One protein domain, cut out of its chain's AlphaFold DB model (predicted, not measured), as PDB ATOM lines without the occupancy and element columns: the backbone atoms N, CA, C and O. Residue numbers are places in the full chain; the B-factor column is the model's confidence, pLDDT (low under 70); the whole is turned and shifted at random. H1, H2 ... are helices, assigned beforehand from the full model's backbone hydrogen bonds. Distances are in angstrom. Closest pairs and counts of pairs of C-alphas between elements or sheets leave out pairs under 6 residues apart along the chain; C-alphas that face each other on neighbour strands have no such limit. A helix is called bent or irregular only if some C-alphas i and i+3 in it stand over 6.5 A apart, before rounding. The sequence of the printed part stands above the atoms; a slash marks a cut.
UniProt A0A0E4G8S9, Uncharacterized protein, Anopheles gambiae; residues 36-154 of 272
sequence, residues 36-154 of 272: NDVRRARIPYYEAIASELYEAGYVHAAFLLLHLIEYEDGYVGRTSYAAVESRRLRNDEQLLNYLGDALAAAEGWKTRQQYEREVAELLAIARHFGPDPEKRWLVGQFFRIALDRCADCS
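AT A GLANCE: This is residues 36 to 154 of the 272 residues of an uncharacterized protein of Anopheles gambiae (UniProt A0A0E4G8S9). Look for an up-and-down bundle of five helices, H2, H3, H5, H6 and H7, each running against the one before it in the chain. H5, H6 and H7 fold back on one another as neighbouring hairpins, while the hairpin of H2 and H3 packs on H5, with H3 slanting across H5 towards H7. Short H1 packs on H2 at one side of the bundle, and short H4 lies at one end, in the stretch from H3 to H5. The printed part has 119 residues with seven named helices, H1 to H7 in chain order, and no named strand: the class is all helix. It is compact, with a radius of gyration of the C-alphas of 14.4 A and spans of 47 by 33 by 21 A.

HOW THE PARTS SIT: Begin with the longest helix, H7, residues 133 to 152. It touches H6, residues 115 to 129, as a hairpin at a shallow tilt of 9 degrees; the closest C-alphas, Ala 126 and Val 139, are 4.5 A apart. H6 forms another hairpin with H5, residues 93 to 111, at 15 degrees; the closest C-alphas are those of Ala 106 and Glu 118, 4.6 A. Residues 60 to 65 of H3, residues 59 to 75, touch H5 at a steep tilt of 46 degrees, opposite ways, with C-alphas 61 and 103 closest at 5.3 A. H3 and H7 are close but not clearly touching: C-alphas 68 and 138, their closest, are 7.7 A apart. H2, residues 45 to 55, forms a hairpin with H3, the closest C-alphas being those of Ala 50 and Ala 62, 4.5 A. H2 also touches H5, the same way at 21 degrees, with C-alphas 49 and 100 closest at 6.4 A. H1, residues 36 to 40, touches H2, with C-alphas 40 and 48 closest at 5.3 A. H4, residues 82 to 86, touches no helix. Every O i to N i+4 pair is within hydrogen-bond range in H1 to H6; in H7 it is 12 of 16.

IN THESE COORDINATES: Find C-alpha 133 at (20.393, 43.779, -14.676); from there H7 runs 30.5 A to C-alpha 152 at (47.705, 50.185, -26.677). H7 is irregular, with C-alphas 134 and 137 7.6 A apart. H6 measures 21.8 A, H5 26.5 A, H3 24.1 A and H2 15.3 A. H1 begins at C-alpha 36, (43.839, 25.029, -5.271).

THE WHOLE: The C-alphas of Ser 80 and Ser 154 are the farthest apart, 47.1 A. The printed part has no cut and no long link. Its mean pLDDT is 93.8, and no printed residue is under 70.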
ATOM      1  N   ASN A  36      44.869  24.042  -4.961       86.62
ATOM      2  CA  ASN A  36      43.839  25.029  -5.271       86.62
ATOM      3  C   ASN A  36      42.500  24.666  -4.618       86.62
ATOM      4  O   ASN A  36      41.905  25.513  -3.960       86.62
ATOM      5  N   ASP A  37      42.079  23.399  -4.673       86.06
ATOM      6  CA  ASP A  37      40.838  22.956  -4.015       86.06
ATOM      7  C   ASP A  37      40.896  23.161  -2.496       86.06
ATOM      8  O   ASP A  37      39.926  23.587  -1.868       86.06
ATOM      9  N   VAL A  38      42.058  22.899  -1.889       87.12
ATOM     10  CA  VAL A  38      42.269  23.144  -0.456       87.12
ATOM     11  C   VAL A  38      42.234  24.642  -0.140       87.12
ATOM     12  O   VAL A  38      41.684  25.024   0.893       87.12
ATOM     13  N   ARG A  39      42.796  25.495  -1.009       89.50
ATOM     14  CA  ARG A  39      42.772  26.956  -0.845       89.50
ATOM     15  C   ARG A  39      41.345  27.492  -0.930       89.50
ATOM     16  O   ARG A  39      40.909  28.166   0.001       89.50
ATOM     17  N   ARG A  40      40.606  27.130  -1.983       91.00
ATOM     18  CA  ARG A  40      39.208  27.536  -2.212       91.00
ATOM     19  C   ARG A  40      38.276  27.142  -1.058       91.00
ATOM     20  O   ARG A  40      37.292  27.824  -0.821       91.00
ATOM     21  N   ALA A  41      38.609  26.090  -0.304       88.25
ATOM     22  CA  ALA A  41      37.867  25.681   0.893       88.25
ATOM     23  C   ALA A  41      38.275  26.410   2.193       88.25
ATOM     24  O   ALA A  41      37.576  26.291   3.201       88.25
ATOM     25  N   ARG A  42      39.423  27.100   2.224       91.06
ATOM     26  CA  ARG A  42      40.005  27.691   3.448       91.06
ATOM     27  C   ARG A  42      39.880  29.205   3.545       91.06
ATOM     28  O   ARG A  42      39.854  29.714   4.663       91.06
ATOM     29  N   ILE A  43      39.867  29.903   2.418       93.12
ATOM     30  CA  ILE A  43      39.788  31.367   2.352       93.12
ATOM     31  C   ILE A  43      38.577  31.786   1.512       93.12
ATOM     32  O   ILE A  43      38.034  30.943   0.793       93.12
ATOM     33  N   PRO A  44      38.129  33.053   1.586       94.25
ATOM     34  CA  PRO A  44      37.071  33.547   0.716       94.25
ATOM     35  C   PRO A  44      37.360  33.245  -0.757       94.25
ATOM     36  O   PRO A  44      38.487  33.413  -1.229       94.25
ATOM     37  N   TYR A  45      36.334  32.806  -1.490       94.44
ATOM     38  CA  TYR A  45      36.507  32.257  -2.837       94.44
ATOM     39  C   TYR A  45      37.190  33.242  -3.795       94.44
ATOM     40  O   TYR A  45      38.085  32.865  -4.548       94.44
ATOM     41  N   TYR A  46      36.839  34.527  -3.716       95.38
ATOM     42  CA  TYR A  46      37.459  35.559  -4.545       95.38
ATOM     43  C   TYR A  46      38.957  35.755  -4.257       95.38
ATOM     44  O   TYR A  46      39.725  35.994  -5.187       95.38
ATOM     45  N   GLU A  47      39.393  35.612  -2.999       95.75
ATOM     46  CA  GLU A  47      40.813  35.686  -2.626       95.75
ATOM     47  C   GLU A  47      41.570  34.476  -3.163       95.75
ATOM     48  O   GLU A  47      42.710  34.609  -3.611       95.75
ATOM     49  N   ALA A  48      40.930  33.301  -3.167       95.81
ATOM     50  CA  ALA A  48      41.504  32.102  -3.762       95.81
ATOM     51  C   ALA A  48      41.731  32.278  -5.268       95.81
ATOM     52  O   ALA A  48      42.848  32.043  -5.722       95.81
ATOM     53  N   ILE A  49      40.732  32.764  -6.014       96.69
ATOM     54  CA  ILE A  49      40.873  33.034  -7.456       96.69
ATOM     55  C   ILE A  49      41.940  34.100  -7.724       96.69
ATOM     56  O   ILE A  49      42.808  33.892  -8.569       96.69
ATOM     57  N   ALA A  50      41.943  35.212  -6.983       96.62
ATOM     58  CA  ALA A  50      42.967  36.245  -7.140       96.62
ATOM     59  C   ALA A  50      44.385  35.706  -6.865       96.62
ATOM     60  O   ALA A  50      45.314  36.000  -7.617       96.62
ATOM     61  N   SER A  51      44.553  34.873  -5.832       96.00
ATOM     62  CA  SER A  51      45.840  34.234  -5.521       96.00
ATOM     63  C   SER A  51      46.274  33.263  -6.617       96.00
ATOM     64  O   SER A  51      47.443  33.238  -6.985       96.00
ATOM     65  N   GLU A  52      45.343  32.478  -7.163       95.50
ATOM     66  CA  GLU A  52      45.619  31.542  -8.258       95.50
ATOM     67  C   GLU A  52      46.066  32.271  -9.530       95.50
ATOM     68  O   GLU A  52      47.042  31.861 -10.156       95.50
ATOM     69  N   LEU A  53      45.406  33.380  -9.879       96.75
ATOM     70  CA  LEU A  53      45.814  34.241 -10.992       96.75
ATOM     71  C   LEU A  53      47.224  34.796 -10.781       96.75
ATOM     72  O   LEU A  53      48.063  34.722 -11.678       96.75
ATOM     73  N   TYR A  54      47.493  35.304  -9.579       97.00
ATOM     74  CA  TYR A  54      48.794  35.855  -9.224       97.00
ATOM     75  C   TYR A  54      49.907  34.799  -9.315       97.00
ATOM     76  O   TYR A  54      50.942  35.044  -9.933       97.00
ATOM     77  N   GLU A  55      49.686  33.604  -8.755       95.06
ATOM     78  CA  GLU A  55      50.630  32.479  -8.811       95.06
ATOM     79  C   GLU A  55      50.873  31.986 -10.246       95.06
ATOM     80  O   GLU A  55      51.989  31.587 -10.581       95.06
ATOM     81  N   ALA A  56      49.856  32.048 -11.109       94.88
ATOM     82  CA  ALA A  56      49.961  31.708 -12.527       94.88
ATOM     83  C   ALA A  56      50.664  32.790 -13.377       94.88
ATOM     84  O   ALA A  56      50.894  32.578 -14.568       94.88
ATOM     85  N   GLY A  57      51.034  33.931 -12.783       95.75
ATOM     86  CA  GLY A  57      51.707  35.042 -13.459       95.75
ATOM     87  C   GLY A  57      50.765  36.070 -14.095       95.75
ATOM     88  O   GLY A  57      51.247  36.998 -14.741       95.75
ATOM     89  N   TYR A  58      49.451  35.945 -13.886       97.44
ATOM     90  CA  TYR A  58      48.429  36.895 -14.337       97.44
ATOM     91  C   TYR A  58      48.184  37.968 -13.269       97.44
ATOM     92  O   TYR A  58      47.149  38.027 -12.596       97.44
ATOM     93  N   VAL A  59      49.211  38.786 -13.047       97.00
ATOM     94  CA  VAL A  59      49.252  39.749 -11.943       97.00
ATOM     95  C   VAL A  59      48.233  40.870 -12.149       97.00
ATOM     96  O   VAL A  59      47.568  41.277 -11.195       97.00
ATOM     97  N   HIS A  60      48.072  41.372 -13.375       95.50
ATOM     98  CA  HIS A  60      47.121  42.451 -13.642       95.50
ATOM     99  C   HIS A  60      45.669  41.983 -13.528       95.50
ATOM    100  O   HIS A  60      44.840  42.722 -13.000       95.50
ATOM    101  N   ALA A  61      45.370  40.761 -13.967       97.12
ATOM    102  CA  ALA A  61      44.073  40.117 -13.815       97.12
ATOM    103  C   ALA A  61      43.709  39.954 -12.337       97.12
ATOM    104  O   ALA A  61      42.595  40.301 -11.943       97.12
ATOM    105  N   ALA A  62      44.656  39.497 -11.508       97.44
ATOM    106  CA  ALA A  62      44.456  39.362 -10.067       97.44
ATOM    107  C   ALA A  62      44.088  40.705  -9.413       97.44
ATOM    108  O   ALA A  62      43.090  40.795  -8.698       97.44
ATOM    109  N   PHE A  63      44.850  41.767  -9.698       97.50
ATOM    110  CA  PHE A  63      44.559  43.099  -9.157       97.50
ATOM    111  C   PHE A  63      43.250  43.678  -9.685       97.50
ATOM    112  O   PHE A  63      42.498  44.278  -8.921       97.50
ATOM    113  N   LEU A  64      42.946  43.485 -10.970       97.00
ATOM    114  CA  LEU A  64      41.688  43.949 -11.540       97.00
ATOM    115  C   LEU A  64      40.492  43.266 -10.869       97.00
ATOM    116  O   LEU A  64      39.533  43.950 -10.524       97.00
ATOM    117  N   LEU A  65      40.553  41.953 -10.629       97.31
ATOM    118  CA  LEU A  65      39.493  41.228  -9.928       97.31
ATOM    119  C   LEU A  65      39.240  41.805  -8.527       97.31
ATOM    120  O   LEU A  65      38.091  42.048  -8.161       97.31
ATOM    121  N   LEU A  66      40.305  42.074  -7.766       97.00
ATOM    122  CA  LEU A  66      40.196  42.680  -6.436       97.00
ATOM    123  C   LEU A  66      39.623  44.101  -6.500       97.00
ATOM    124  O   LEU A  66      38.690  44.412  -5.763       97.00
ATOM    125  N   HIS A  67      40.087  44.931  -7.439       96.56
ATOM    126  CA  HIS A  67      39.532  46.270  -7.644       96.56
ATOM    127  C   HIS A  67      38.047  46.241  -8.026       96.56
ATOM    128  O   HIS A  67      37.298  47.121  -7.614       96.56
ATOM    129  N   LEU A  68      37.590  45.248  -8.796       96.75
ATOM    130  CA  LEU A  68      36.168  45.102  -9.130       96.75
ATOM    131  C   LEU A  68      35.323  44.779  -7.893       96.75
ATOM    132  O   LEU A  68      34.206  45.279  -7.773       96.75
ATOM    133  N   ILE A  69      35.855  43.985  -6.964       95.44
ATOM    134  CA  ILE A  69      35.188  43.661  -5.695       95.44
ATOM    135  C   ILE A  69      35.125  44.893  -4.793       95.44
ATOM    136  O   ILE A  69      34.060  45.219  -4.275       95.44
ATOM    137  N   GLU A  70      36.237  45.616  -4.657       95.44
ATOM    138  CA  GLU A  70      36.287  46.876  -3.910       95.44
ATOM    139  C   GLU A  70      35.336  47.922  -4.505       95.44
ATOM    140  O   GLU A  70      34.632  48.622  -3.774       95.44
ATOM    141  N   TYR A  71      35.264  47.996  -5.836       95.00
ATOM    142  CA  TYR A  71      34.336  48.875  -6.535       95.00
ATOM    143  C   TYR A  71      32.879  48.506  -6.231       95.00
ATOM    144  O   TYR A  71      32.073  49.390  -5.934       95.00
ATOM    145  N   GLU A  72      32.527  47.217  -6.267       94.81
ATOM    146  CA  GLU A  72      31.182  46.769  -5.903       94.81
ATOM    147  C   GLU A  72      30.853  47.131  -4.450       94.81
ATOM    148  O   GLU A  72      29.777  47.652  -4.174       94.81
ATOM    149  N   ASP A  73      31.778  46.901  -3.517       91.94
ATOM    150  CA  ASP A  73      31.571  47.184  -2.094       91.94
ATOM    151  C   ASP A  73      31.448  48.684  -1.774       91.94
ATOM    152  O   ASP A  73      30.733  49.039  -0.831       91.94
ATOM    153  N   GLY A  74      32.102  49.557  -2.547       92.31
ATOM    154  CA  GLY A  74      32.057  51.009  -2.356       92.31
ATOM    155  C   GLY A  74      30.912  51.724  -3.080       92.31
ATOM    156  O   GLY A  74      30.396  52.717  -2.567       92.31
ATOM    157  N   TYR A  75      30.515  51.245  -4.264       90.44
ATOM    158  CA  TYR A  75      29.627  51.991  -5.168       90.44
ATOM    159  C   TYR A  75      28.314  51.280  -5.504       90.44
ATOM    160  O   TYR A  75      27.381  51.936  -5.974       90.44
ATOM    161  N   VAL A  76      28.202  49.970  -5.270       88.56
ATOM    162  CA  VAL A  76      26.955  49.232  -5.507       88.56
ATOM    163  C   VAL A  76      26.184  49.142  -4.197       88.56
ATOM    164  O   VAL A  76      26.645  48.583  -3.203       88.56
ATOM    165  N   GLY A  77      24.996  49.752  -4.189       85.75
ATOM    166  CA  GLY A  77      24.150  49.823  -3.005       85.75
ATOM    167  C   GLY A  77      23.786  48.434  -2.490       85.75
ATOM    168  O   GLY A  77      23.286  47.599  -3.242       85.75
ATOM    169  N   ARG A  78      24.006  48.210  -1.192       86.56
ATOM    170  CA  ARG A  78      23.563  46.986  -0.523       86.56
ATOM    171  C   ARG A  78      22.047  46.928  -0.478       86.56
ATOM    172  O   ARG A  78      21.372  47.946  -0.315       86.56
ATOM    173  N   THR A  79      21.526  45.720  -0.552       86.56
ATOM    174  CA  THR A  79      20.097  45.442  -0.515       86.56
ATOM    175  C   THR A  79      19.765  44.466   0.611       86.56
ATOM    176  O   THR A  79      20.574  43.634   1.009       86.56
ATOM    177  N   SER A  80      18.556  44.574   1.163       86.25
ATOM    178  CA  SER A  80      18.041  43.621   2.154       86.25
ATOM    179  C   SER A  80      17.604  42.292   1.524       86.25
ATOM    180  O   SER A  80      17.356  41.321   2.241       86.25
ATOM    181  N   TYR A  81      17.509  42.223   0.193       88.81
ATOM    182  CA  TYR A  81      17.140  41.009  -0.525       88.81
ATOM    183  C   TYR A  81      18.322  40.036  -0.590       88.81
ATOM    184  O   TYR A  81      19.232  40.191  -1.403       88.81
ATOM    185  N   ALA A  82      18.259  38.977   0.221       88.44
ATOM    186  CA  ALA A  82      19.305  37.954   0.307       88.44
ATOM    187  C   ALA A  82      19.659  37.313  -1.047       88.44
ATOM    188  O   ALA A  82      20.822  37.013  -1.295       88.44
ATOM    189  N   ALA A  83      18.678  37.143  -1.942       87.56
ATOM    190  CA  ALA A  83      18.910  36.595  -3.278       87.56
ATOM    191  C   ALA A  83      19.864  37.468  -4.114       87.56
ATOM    192  O   ALA A  83      20.748  36.935  -4.778       87.56
ATOM    193  N   VAL A  84      19.738  38.795  -4.027       86.31
ATOM    194  CA  VAL A  84      20.602  39.734  -4.759       86.31
ATOM    195  C   VAL A  84      21.982  39.808  -4.103       86.31
ATOM    196  O   VAL A  84      22.994  39.718  -4.787       86.31
ATOM    197  N   GLU A  85      22.050  39.865  -2.768       89.25
ATOM    198  CA  GLU A  85      23.340  39.858  -2.055       89.25
ATOM    199  C   GLU A  85      24.138  38.566  -2.300       89.25
ATOM    200  O   GLU A  85      25.363  38.602  -2.412       89.25
ATOM    201  N   SER A  86      23.462  37.420  -2.442       88.19
ATOM    202  CA  SER A  86      24.118  36.144  -2.757       88.19
ATOM    203  C   SER A  86      24.745  36.103  -4.154       88.19
ATOM    204  O   SER A  86      25.678  35.341  -4.375       88.19
ATOM    205  N   ARG A  87      24.266  36.947  -5.078       89.50
ATOM    206  CA  ARG A  87      24.753  37.051  -6.462       89.50
ATOM    207  C   ARG A  87      25.809  38.129  -6.661       89.50
ATOM    208  O   ARG A  87      26.284  38.319  -7.781       89.50
ATOM    209  N   ARG A  88      26.177  38.855  -5.604       91.19
ATOM    210  CA  ARG A  88      27.276  39.825  -5.656       91.19
ATOM    211  C   ARG A  88      28.573  39.137  -6.042       91.19
ATOM    212  O   ARG A  88      28.767  37.959  -5.741       91.19
ATOM    213  N   LEU A  89      29.465  39.879  -6.690       92.62
ATOM    214  CA  LEU A  89      30.679  39.334  -7.293       92.62
ATOM    215  C   LEU A  89      31.493  38.498  -6.298       92.62
ATOM    216  O   LEU A  89      31.932  37.405  -6.623       92.62
ATOM    217  N   ARG A  90      31.624  38.973  -5.057       92.62
ATOM    218  CA  ARG A  90      32.364  38.280  -3.988       92.62
ATOM    219  C   ARG A  90      31.784  36.924  -3.555       92.62
ATOM    220  O   ARG A  90      32.505  36.149  -2.932       92.62
ATOM    221  N   ASN A  91      30.503  36.672  -3.826       91.00
ATOM    222  CA  ASN A  91      29.758  35.495  -3.361       91.00
ATOM    223  C   ASN A  91      29.432  34.511  -4.497       91.00
ATOM    224  O   ASN A  91      29.131  33.349  -4.238       91.00
ATOM    225  N   ASP A  92      29.485  34.968  -5.747       92.69
ATOM    226  CA  ASP A  92      29.117  34.183  -6.920       92.69
ATOM    227  C   ASP A  92      30.333  33.413  -7.466       92.69
ATOM    228  O   ASP A  92      31.133  33.923  -8.252       92.69
ATOM    229  N   GLU A  93      30.493  32.162  -7.027       93.31
ATOM    230  CA  GLU A  93      31.627  31.310  -7.415       93.31
ATOM    231  C   GLU A  93      31.683  31.037  -8.924       93.31
ATOM    232  O   GLU A  93      32.769  30.968  -9.505       93.31
ATOM    233  N   GLN A  94      30.526  30.878  -9.576       92.56
ATOM    234  CA  GLN A  94      30.464  30.621 -11.017       92.56
ATOM    235  C   GLN A  94      30.965  31.835 -11.791       92.56
ATOM    236  O   GLN A  94      31.795  31.699 -12.693       92.56
ATOM    237  N   LEU A  95      30.518  33.020 -11.379       92.75
ATOM    238  CA  LEU A  95      30.989  34.281 -11.925       92.75
ATOM    239  C   LEU A  95      32.487  34.487 -11.698       92.75
ATOM    240  O   LEU A  95      33.192  34.889 -12.620       92.75
ATOM    241  N   LEU A  96      32.983  34.208 -10.492       95.56
ATOM    242  CA  LEU A  96      34.400  34.359 -10.164       95.56
ATOM    243  C   LEU A  96      35.286  33.414 -10.979       95.56
ATOM    244  O   LEU A  96      36.345  33.837 -11.433       95.56
ATOM    245  N   ASN A  97      34.851  32.173 -11.213       95.25
ATOM    246  CA  ASN A  97      35.568  31.249 -12.096       95.25
ATOM    247  C   ASN A  97      35.615  31.779 -13.533       95.25
ATOM    248  O   ASN A  97      36.693  31.877 -14.110       95.25
ATOM    249  N   TYR A  98      34.464  32.183 -14.081       95.88
ATOM    250  CA  TYR A  98      34.400  32.737 -15.433       95.88
ATOM    251  C   TYR A  98      35.287  33.980 -15.584       95.88
ATOM    252  O   TYR A  98      36.050  34.081 -16.541       95.88
ATOM    253  N   LEU A  99      35.209  34.922 -14.638       96.44
ATOM    254  CA  LEU A  99      36.035  36.127 -14.662       96.44
ATOM    255  C   LEU A  99      37.515  35.799 -14.505       96.44
ATOM    256  O   LEU A  99      38.326  36.404 -15.196       96.44
ATOM    257  N   GLY A 100      37.871  34.845 -13.643       96.12
ATOM    258  CA  GLY A 100      39.246  34.375 -13.512       96.12
ATOM    259  C   GLY A 100      39.798  33.884 -14.849       96.12
ATOM    260  O   GLY A 100      40.818  34.391 -15.317       96.12
ATOM    261  N   ASP A 101      39.082  32.976 -15.509       96.69
ATOM    262  CA  ASP A 101      39.499  32.407 -16.792       96.69
ATOM    263  C   ASP A 101      39.558  33.469 -17.905       96.69
ATOM    264  O   ASP A 101      40.537  33.546 -18.654       96.69
ATOM    265  N   ALA A 102      38.542  34.331 -17.999       96.88
ATOM    266  CA  ALA A 102      38.461  35.359 -19.033       96.88
ATOM    267  C   ALA A 102      39.517  36.464 -18.852       96.88
ATOM    268  O   ALA A 102      40.123  36.914 -19.827       96.88
ATOM    269  N   LEU A 103      39.793  36.884 -17.613       97.50
ATOM    270  CA  LEU A 103      40.842  37.863 -17.324       97.50
ATOM    271  C   LEU A 103      42.241  37.280 -17.556       97.50
ATOM    272  O   LEU A 103      43.098  37.972 -18.107       97.50
ATOM    273  N   ALA A 104      42.466  36.010 -17.206       97.38
ATOM    274  CA  ALA A 104      43.709  35.313 -17.533       97.38
ATOM    275  C   ALA A 104      43.924  35.226 -19.053       97.38
ATOM    276  O   ALA A 104      45.038  35.438 -19.539       97.38
ATOM    277  N   ALA A 105      42.862  34.966 -19.824       97.38
ATOM    278  CA  ALA A 105      42.921  34.969 -21.283       97.38
ATOM    279  C   ALA A 105      43.279  36.358 -21.840       97.38
ATOM    280  O   ALA A 105      44.195  36.469 -22.660       97.38
ATOM    281  N   ALA A 106      42.620  37.415 -21.352       97.00
ATOM    282  CA  ALA A 106      42.892  38.796 -21.750       97.00
ATOM    283  C   ALA A 106      44.344  39.212 -21.451       97.00
ATOM    284  O   ALA A 106      45.051  39.687 -22.343       97.00
ATOM    285  N   GLU A 107      44.836  38.958 -20.233       96.81
ATOM    286  CA  GLU A 107      46.228  39.245 -19.872       96.81
ATOM    287  C   GLU A 107      47.212  38.380 -20.674       96.81
ATOM    288  O   GLU A 107      48.249  38.868 -21.117       96.81
ATOM    289  N   GLY A 108      46.859  37.128 -20.975       97.00
ATOM    290  CA  GLY A 108      47.642  36.275 -21.864       97.00
ATOM    291  C   GLY A 108      47.821  36.862 -23.271       97.00
ATOM    292  O   GLY A 108      48.897  36.722 -23.861       97.00
ATOM    293  N   TRP A 109      46.810  37.544 -23.820       96.38
ATOM    294  CA  TRP A 109      46.937  38.278 -25.085       96.38
ATOM    295  C   TRP A 109      47.819  39.518 -24.951       96.38
ATOM    296  O   TRP A 109      48.677  39.740 -25.813       96.38
ATOM    297  N   LYS A 110      47.684  40.260 -23.848       94.19
ATOM    298  CA  LYS A 110      48.541  41.406 -23.518       94.19
ATOM    299  C   LYS A 110      50.018  41.014 -23.454       94.19
ATOM    300  O   LYS A 110      50.851  41.653 -24.092       94.19
ATOM    301  N   THR A 111      50.359  39.927 -22.756       94.69
ATOM    302  CA  THR A 111      51.743  39.426 -22.650       94.69
ATOM    303  C   THR A 111      52.333  39.067 -24.017       94.69
ATOM    304  O   THR A 111      53.531  39.224 -24.239       94.69
ATOM    305  N   ARG A 112      51.495  38.625 -24.964       96.12
ATOM    306  CA  ARG A 112      51.881  38.329 -26.354       96.12
ATOM    307  C   ARG A 112      51.846  39.555 -27.276       96.12
ATOM    308  O   ARG A 112      52.023  39.386 -28.479       96.12
ATOM    309  N   GLN A 113      51.602  40.751 -26.737       93.94
ATOM    310  CA  GLN A 113      51.451  42.014 -27.474       93.94
ATOM    311  C   GLN A 113      50.315  41.993 -28.513       93.94
ATOM    312  O   GLN A 113      50.345  42.716 -29.506       93.94
ATOM    313  N   GLN A 114      49.294  41.160 -28.294       94.56
ATOM    314  CA  GLN A 114      48.114  41.060 -29.154       94.56
ATOM    315  C   GLN A 114      46.966  41.887 -28.564       94.56
ATOM    316  O   GLN A 114      45.939  41.346 -28.157       94.56
ATOM    317  N   TYR A 115      47.151  43.209 -28.509       95.25
ATOM    318  CA  TYR A 115      46.237  44.130 -27.819       95.25
ATOM    319  C   TYR A 115      44.818  44.159 -28.413       95.25
ATOM    320  O   TYR A 115      43.851  44.276 -27.668       95.25
ATOM    321  N   GLU A 116      44.653  43.969 -29.730       92.75
ATOM    322  CA  GLU A 116      43.311  43.858 -30.338       92.75
ATOM    323  C   GLU A 116      42.528  42.679 -29.736       92.75
ATOM    324  O   GLU A 116      41.330  42.793 -29.474       92.75
ATOM    325  N   ARG A 117      43.208  41.557 -29.464       94.75
ATOM    326  CA  ARG A 117      42.579  40.378 -28.858       94.75
ATOM    327  C   ARG A 117      42.281  40.591 -27.382       94.75
ATOM    328  O   ARG A 117      41.216  40.185 -26.941       94.75
ATOM    329  N   GLU A 118      43.157  41.272 -26.646       96.62
ATOM    330  CA  GLU A 118      42.869  41.691 -25.268       96.62
ATOM    331  C   GLU A 118      41.581  42.526 -25.208       96.62
ATOM    332  O   GLU A 118      40.674  42.213 -24.439       96.62
ATOM    333  N   VAL A 119      41.451  43.543 -26.068       96.75
ATOM    334  CA  VAL A 119      40.237  44.369 -26.139       96.75
ATOM    335  C   VAL A 119      39.015  43.533 -26.525       96.75
ATOM    336  O   VAL A 119      37.938  43.733 -25.962       96.75
ATOM    337  N   ALA A 120      39.164  42.587 -27.456       94.94
ATOM    338  CA  ALA A 120      38.082  41.694 -27.857       94.94
ATOM    339  C   ALA A 120      37.603  40.792 -26.704       94.94
ATOM    340  O   ALA A 120      36.393  40.646 -26.537       94.94
ATOM    341  N   GLU A 121      38.511  40.249 -25.884       96.56
ATOM    342  CA  GLU A 121      38.147  39.481 -24.684       96.56
ATOM    343  C   GLU A 121      37.406  40.359 -23.668       96.56
ATOM    344  O   GLU A 121      36.330  39.997 -23.200       96.56
ATOM    345  N   LEU A 122      37.914  41.560 -23.376       97.19
ATOM    346  CA  LEU A 122      37.255  42.493 -22.449       97.19
ATOM    347  C   LEU A 122      35.855  42.896 -22.937       97.19
ATOM    348  O   LEU A 122      34.909  42.988 -22.150       97.19
ATOM    349  N   LEU A 123      35.702  43.097 -24.247       96.38
ATOM    350  CA  LEU A 123      34.411  43.348 -24.878       96.38
ATOM    351  C   LEU A 123      33.485  42.124 -24.788       96.38
ATOM    352  O   LEU A 123      32.284  42.283 -24.561       96.38
ATOM    353  N   ALA A 124      34.015  40.911 -24.949       95.44
ATOM    354  CA  ALA A 124      33.250  39.676 -24.807       95.44
ATOM    355  C   ALA A 124      32.722  39.504 -23.376       95.44
ATOM    356  O   ALA A 124      31.544  39.184 -23.209       95.44
ATOM    357  N   ILE A 125      33.536  39.821 -22.363       96.06
ATOM    358  CA  ILE A 125      33.116  39.836 -20.954       96.06
ATOM    359  C   ILE A 125      31.952  40.819 -20.750       96.06
ATOM    360  O   ILE A 125      30.919  40.453 -20.186       96.06
ATOM    361  N   ALA A 126      32.067  42.053 -21.256       95.81
ATOM    362  CA  ALA A 126      30.994  43.048 -21.154       95.81
ATOM    363  C   ALA A 126      29.687  42.559 -21.805       95.81
ATOM    364  O   ALA A 126      28.604  42.716 -21.241       95.81
ATOM    365  N   ARG A 127      29.778  41.929 -22.982       93.25
ATOM    366  CA  ARG A 127      28.615  41.387 -23.698       93.25
ATOM    367  C   ARG A 127      27.991  40.190 -22.984       93.25
ATOM    368  O   ARG A 127      26.769  40.085 -22.982       93.25
ATOM    369  N   HIS A 128      28.799  39.328 -22.367       92.94
ATOM    370  CA  HIS A 128      28.321  38.164 -21.622       92.94
ATOM    371  C   HIS A 128      27.387  38.567 -20.471       92.94
ATOM    372  O   HIS A 128      26.334  37.960 -20.292       92.94
ATOM    373  N   PHE A 129      27.719  39.646 -19.754       91.31
ATOM    374  CA  PHE A 129      26.908  40.151 -18.639       91.31
ATOM    375  C   PHE A 129      25.826  41.160 -19.032       91.31
ATOM    376  O   PHE A 129      25.007  41.520 -18.191       91.31
ATOM    377  N   GLY A 130      25.789  41.614 -20.287       87.19
ATOM    378  CA  GLY A 130      24.822  42.607 -20.770       87.19
ATOM    379  C   GLY A 130      23.351  42.309 -20.421       87.19
ATOM    380  O   GLY A 130      22.648  43.236 -20.011       87.19
ATOM    381  N   PRO A 131      22.873  41.051 -20.530       88.44
ATOM    382  CA  PRO A 131      21.497  40.692 -20.182       88.44
ATOM    383  C   PRO A 131      21.167  40.746 -18.682       88.44
ATOM    384  O   PRO A 131      19.987  40.806 -18.334       88.44
ATOM    385  N   ASP A 132      22.163  40.709 -17.791       89.31
ATOM    386  CA  ASP A 132      21.946  40.653 -16.343       89.31
ATOM    387  C   ASP A 132      21.801  42.072 -15.748       89.31
ATOM    388  O   ASP A 132      22.771  42.844 -15.712       89.31
ATOM    389  N   PRO A 133      20.608  42.454 -15.247       87.00
ATOM    390  CA  PRO A 133      20.393  43.779 -14.676       87.00
ATOM    391  C   PRO A 133      21.219  44.033 -13.406       87.00
ATOM    392  O   PRO A 133      21.596  45.182 -13.167       87.00
ATOM    393  N   GLU A 134      21.530  42.999 -12.617       88.88
ATOM    394  CA  GLU A 134      22.308  43.118 -11.375       88.88
ATOM    395  C   GLU A 134      23.789  43.405 -11.671       88.88
ATOM    396  O   GLU A 134      24.479  44.044 -10.876       88.88
ATOM    397  N   LYS A 135      24.274  43.008 -12.857       92.25
ATOM    398  CA  LYS A 135      25.676  43.156 -13.284       92.25
ATOM    399  C   LYS A 135      25.907  44.305 -14.265       92.25
ATOM    400  O   LYS A 135      27.005  44.458 -14.794       92.25
ATOM    401  N   ARG A 136      24.933  45.204 -14.449       92.44
ATOM    402  CA  ARG A 136      25.096  46.408 -15.294       92.44
ATOM    403  C   ARG A 136      26.280  47.281 -14.883       92.44
ATOM    404  O   ARG A 136      26.961  47.845 -15.739       92.44
ATOM    405  N   TRP A 137      26.543  47.405 -13.583       93.50
ATOM    406  CA  TRP A 137      27.692  48.172 -13.100       93.50
ATOM    407  C   TRP A 137      29.011  47.573 -13.619       93.50
ATOM    408  O   TRP A 137      29.870  48.314 -14.093       93.50
ATOM    409  N   LEU A 138      29.117  46.238 -13.614       95.69
ATOM    410  CA  LEU A 138      30.281  45.473 -14.054       95.69
ATOM    411  C   LEU A 138      30.478  45.596 -15.567       95.69
ATOM    412  O   LEU A 138      31.573  45.921 -16.024       95.69
ATOM    413  N   VAL A 139      29.398  45.442 -16.341       96.25
ATOM    414  CA  VAL A 139      29.392  45.655 -17.800       96.25
ATOM    415  C   VAL A 139      29.928  47.048 -18.147       96.25
ATOM    416  O   VAL A 139      30.805  47.196 -19.000       96.25
ATOM    417  N   GLY A 140      29.453  48.079 -17.441       95.19
ATOM    418  CA  GLY A 140      29.928  49.448 -17.623       95.19
ATOM    419  C   GLY A 140      31.414  49.629 -17.297       95.19
ATOM    420  O   GLY A 140      32.078  50.435 -17.948       95.19
ATOM    421  N   GLN A 141      31.961  48.913 -16.307       96.38
ATOM    422  CA  GLN A 141      33.403  48.940 -16.032       96.38
ATOM    423  C   GLN A 141      34.195  48.298 -17.170       96.38
ATOM    424  O   GLN A 141      35.133  48.917 -17.670       96.38
ATOM    425  N   PHE A 142      33.779  47.128 -17.657       97.75
ATOM    426  CA  PHE A 142      34.477  46.457 -18.754       97.75
ATOM    427  C   PHE A 142      34.473  47.261 -20.053       97.75
ATOM    428  O   PHE A 142      35.505  47.318 -20.716       97.75
ATOM    429  N   PHE A 143      33.390  47.971 -20.387       97.69
ATOM    430  CA  PHE A 143      33.406  48.884 -21.534       97.69
ATOM    431  C   PHE A 143      34.428  50.017 -21.380       97.69
ATOM    432  O   PHE A 143      35.132  50.343 -22.335       97.69
ATOM    433  N   ARG A 144      34.543  50.612 -20.186       96.69
ATOM    434  CA  ARG A 144      35.521  51.683 -19.924       96.69
ATOM    435  C   ARG A 144      36.953  51.164 -19.978       96.69
ATOM    436  O   ARG A 144      37.792  51.796 -20.609       96.69
ATOM    437  N   ILE A 145      37.208  50.006 -19.371       97.06
ATOM    438  CA  ILE A 145      38.521  49.353 -19.406       97.06
ATOM    439  C   ILE A 145      38.885  48.998 -20.852       97.06
ATOM    440  O   ILE A 145      39.984  49.311 -21.294       97.06
ATOM    441  N   ALA A 146      37.961  48.418 -21.622       97.31
ATOM    442  CA  ALA A 146      38.200  48.075 -23.022       97.31
ATOM    443  C   ALA A 146      38.516  49.314 -23.881       97.31
ATOM    444  O   ALA A 146      39.436  49.266 -24.695       97.31
ATOM    445  N   LEU A 147      37.814  50.438 -23.677       96.94
ATOM    446  CA  LEU A 147      38.124  51.704 -24.359       96.94
ATOM    447  C   LEU A 147      39.511  52.240 -24.001       96.94
ATOM    448  O   LEU A 147      40.229  52.698 -24.888       96.94
ATOM    449  N   ASP A 148      39.884  52.175 -22.726       96.94
ATOM    450  CA  ASP A 148      41.200  52.593 -22.247       96.94
ATOM    451  C   ASP A 148      42.314  51.728 -22.865       96.94
ATOM    452  O   ASP A 148      43.274  52.248 -23.432       96.94
ATOM    453  N   ARG A 149      42.128  50.401 -22.894       95.62
ATOM    454  CA  ARG A 149      43.073  49.453 -23.510       95.62
ATOM    455  C   ARG A 149      43.203  49.595 -25.026       95.62
ATOM    456  O   ARG A 149      44.236  49.233 -25.587       95.62
ATOM    457  N   CYS A 150      42.226  50.188 -25.714       95.69
ATOM    458  CA  CYS A 150      42.375  50.485 -27.139       95.69
ATOM    459  C   CYS A 150      43.560  51.426 -27.430       95.69
ATOM    460  O   CYS A 150      44.081  51.417 -28.546       95.69
ATOM    461  N   ALA A 151      44.002  52.234 -26.456       94.50
ATOM    462  CA  ALA A 151      45.171  53.097 -26.613       94.50
ATOM    463  C   ALA A 151      46.453  52.304 -26.924       94.50
ATOM    464  O   ALA A 151      47.311  52.806 -27.652       94.50
ATOM    465  N   ASP A 152      46.545  51.055 -26.466       94.00
ATOM    466  CA  ASP A 152      47.705  50.185 -26.677       94.00
ATOM    467  C   ASP A 152      47.713  49.547 -28.086       94.00
ATOM    468  O   ASP A 152      48.748  49.084 -28.567       94.00
ATOM    469  N   CYS A 153      46.582  49.569 -28.803       92.69
ATOM    470  CA  CYS A 153      46.470  49.034 -30.162       92.69
ATOM    471  C   CYS A 153      47.217  49.894 -31.198       92.69
ATOM    472  O   CYS A 153      47.370  51.114 -31.034       92.69
ATOM    473  N   SER A 154      47.613  49.270 -32.318       90.62
ATOM    474  CA  SER A 154      48.180  49.984 -33.470       90.62
ATOM    475  C   SER A 154      47.191  51.030 -34.014       90.62
ATOM    476  O   SER A 154      45.986  50.853 -33.852       90.62
TER     477      SER A 154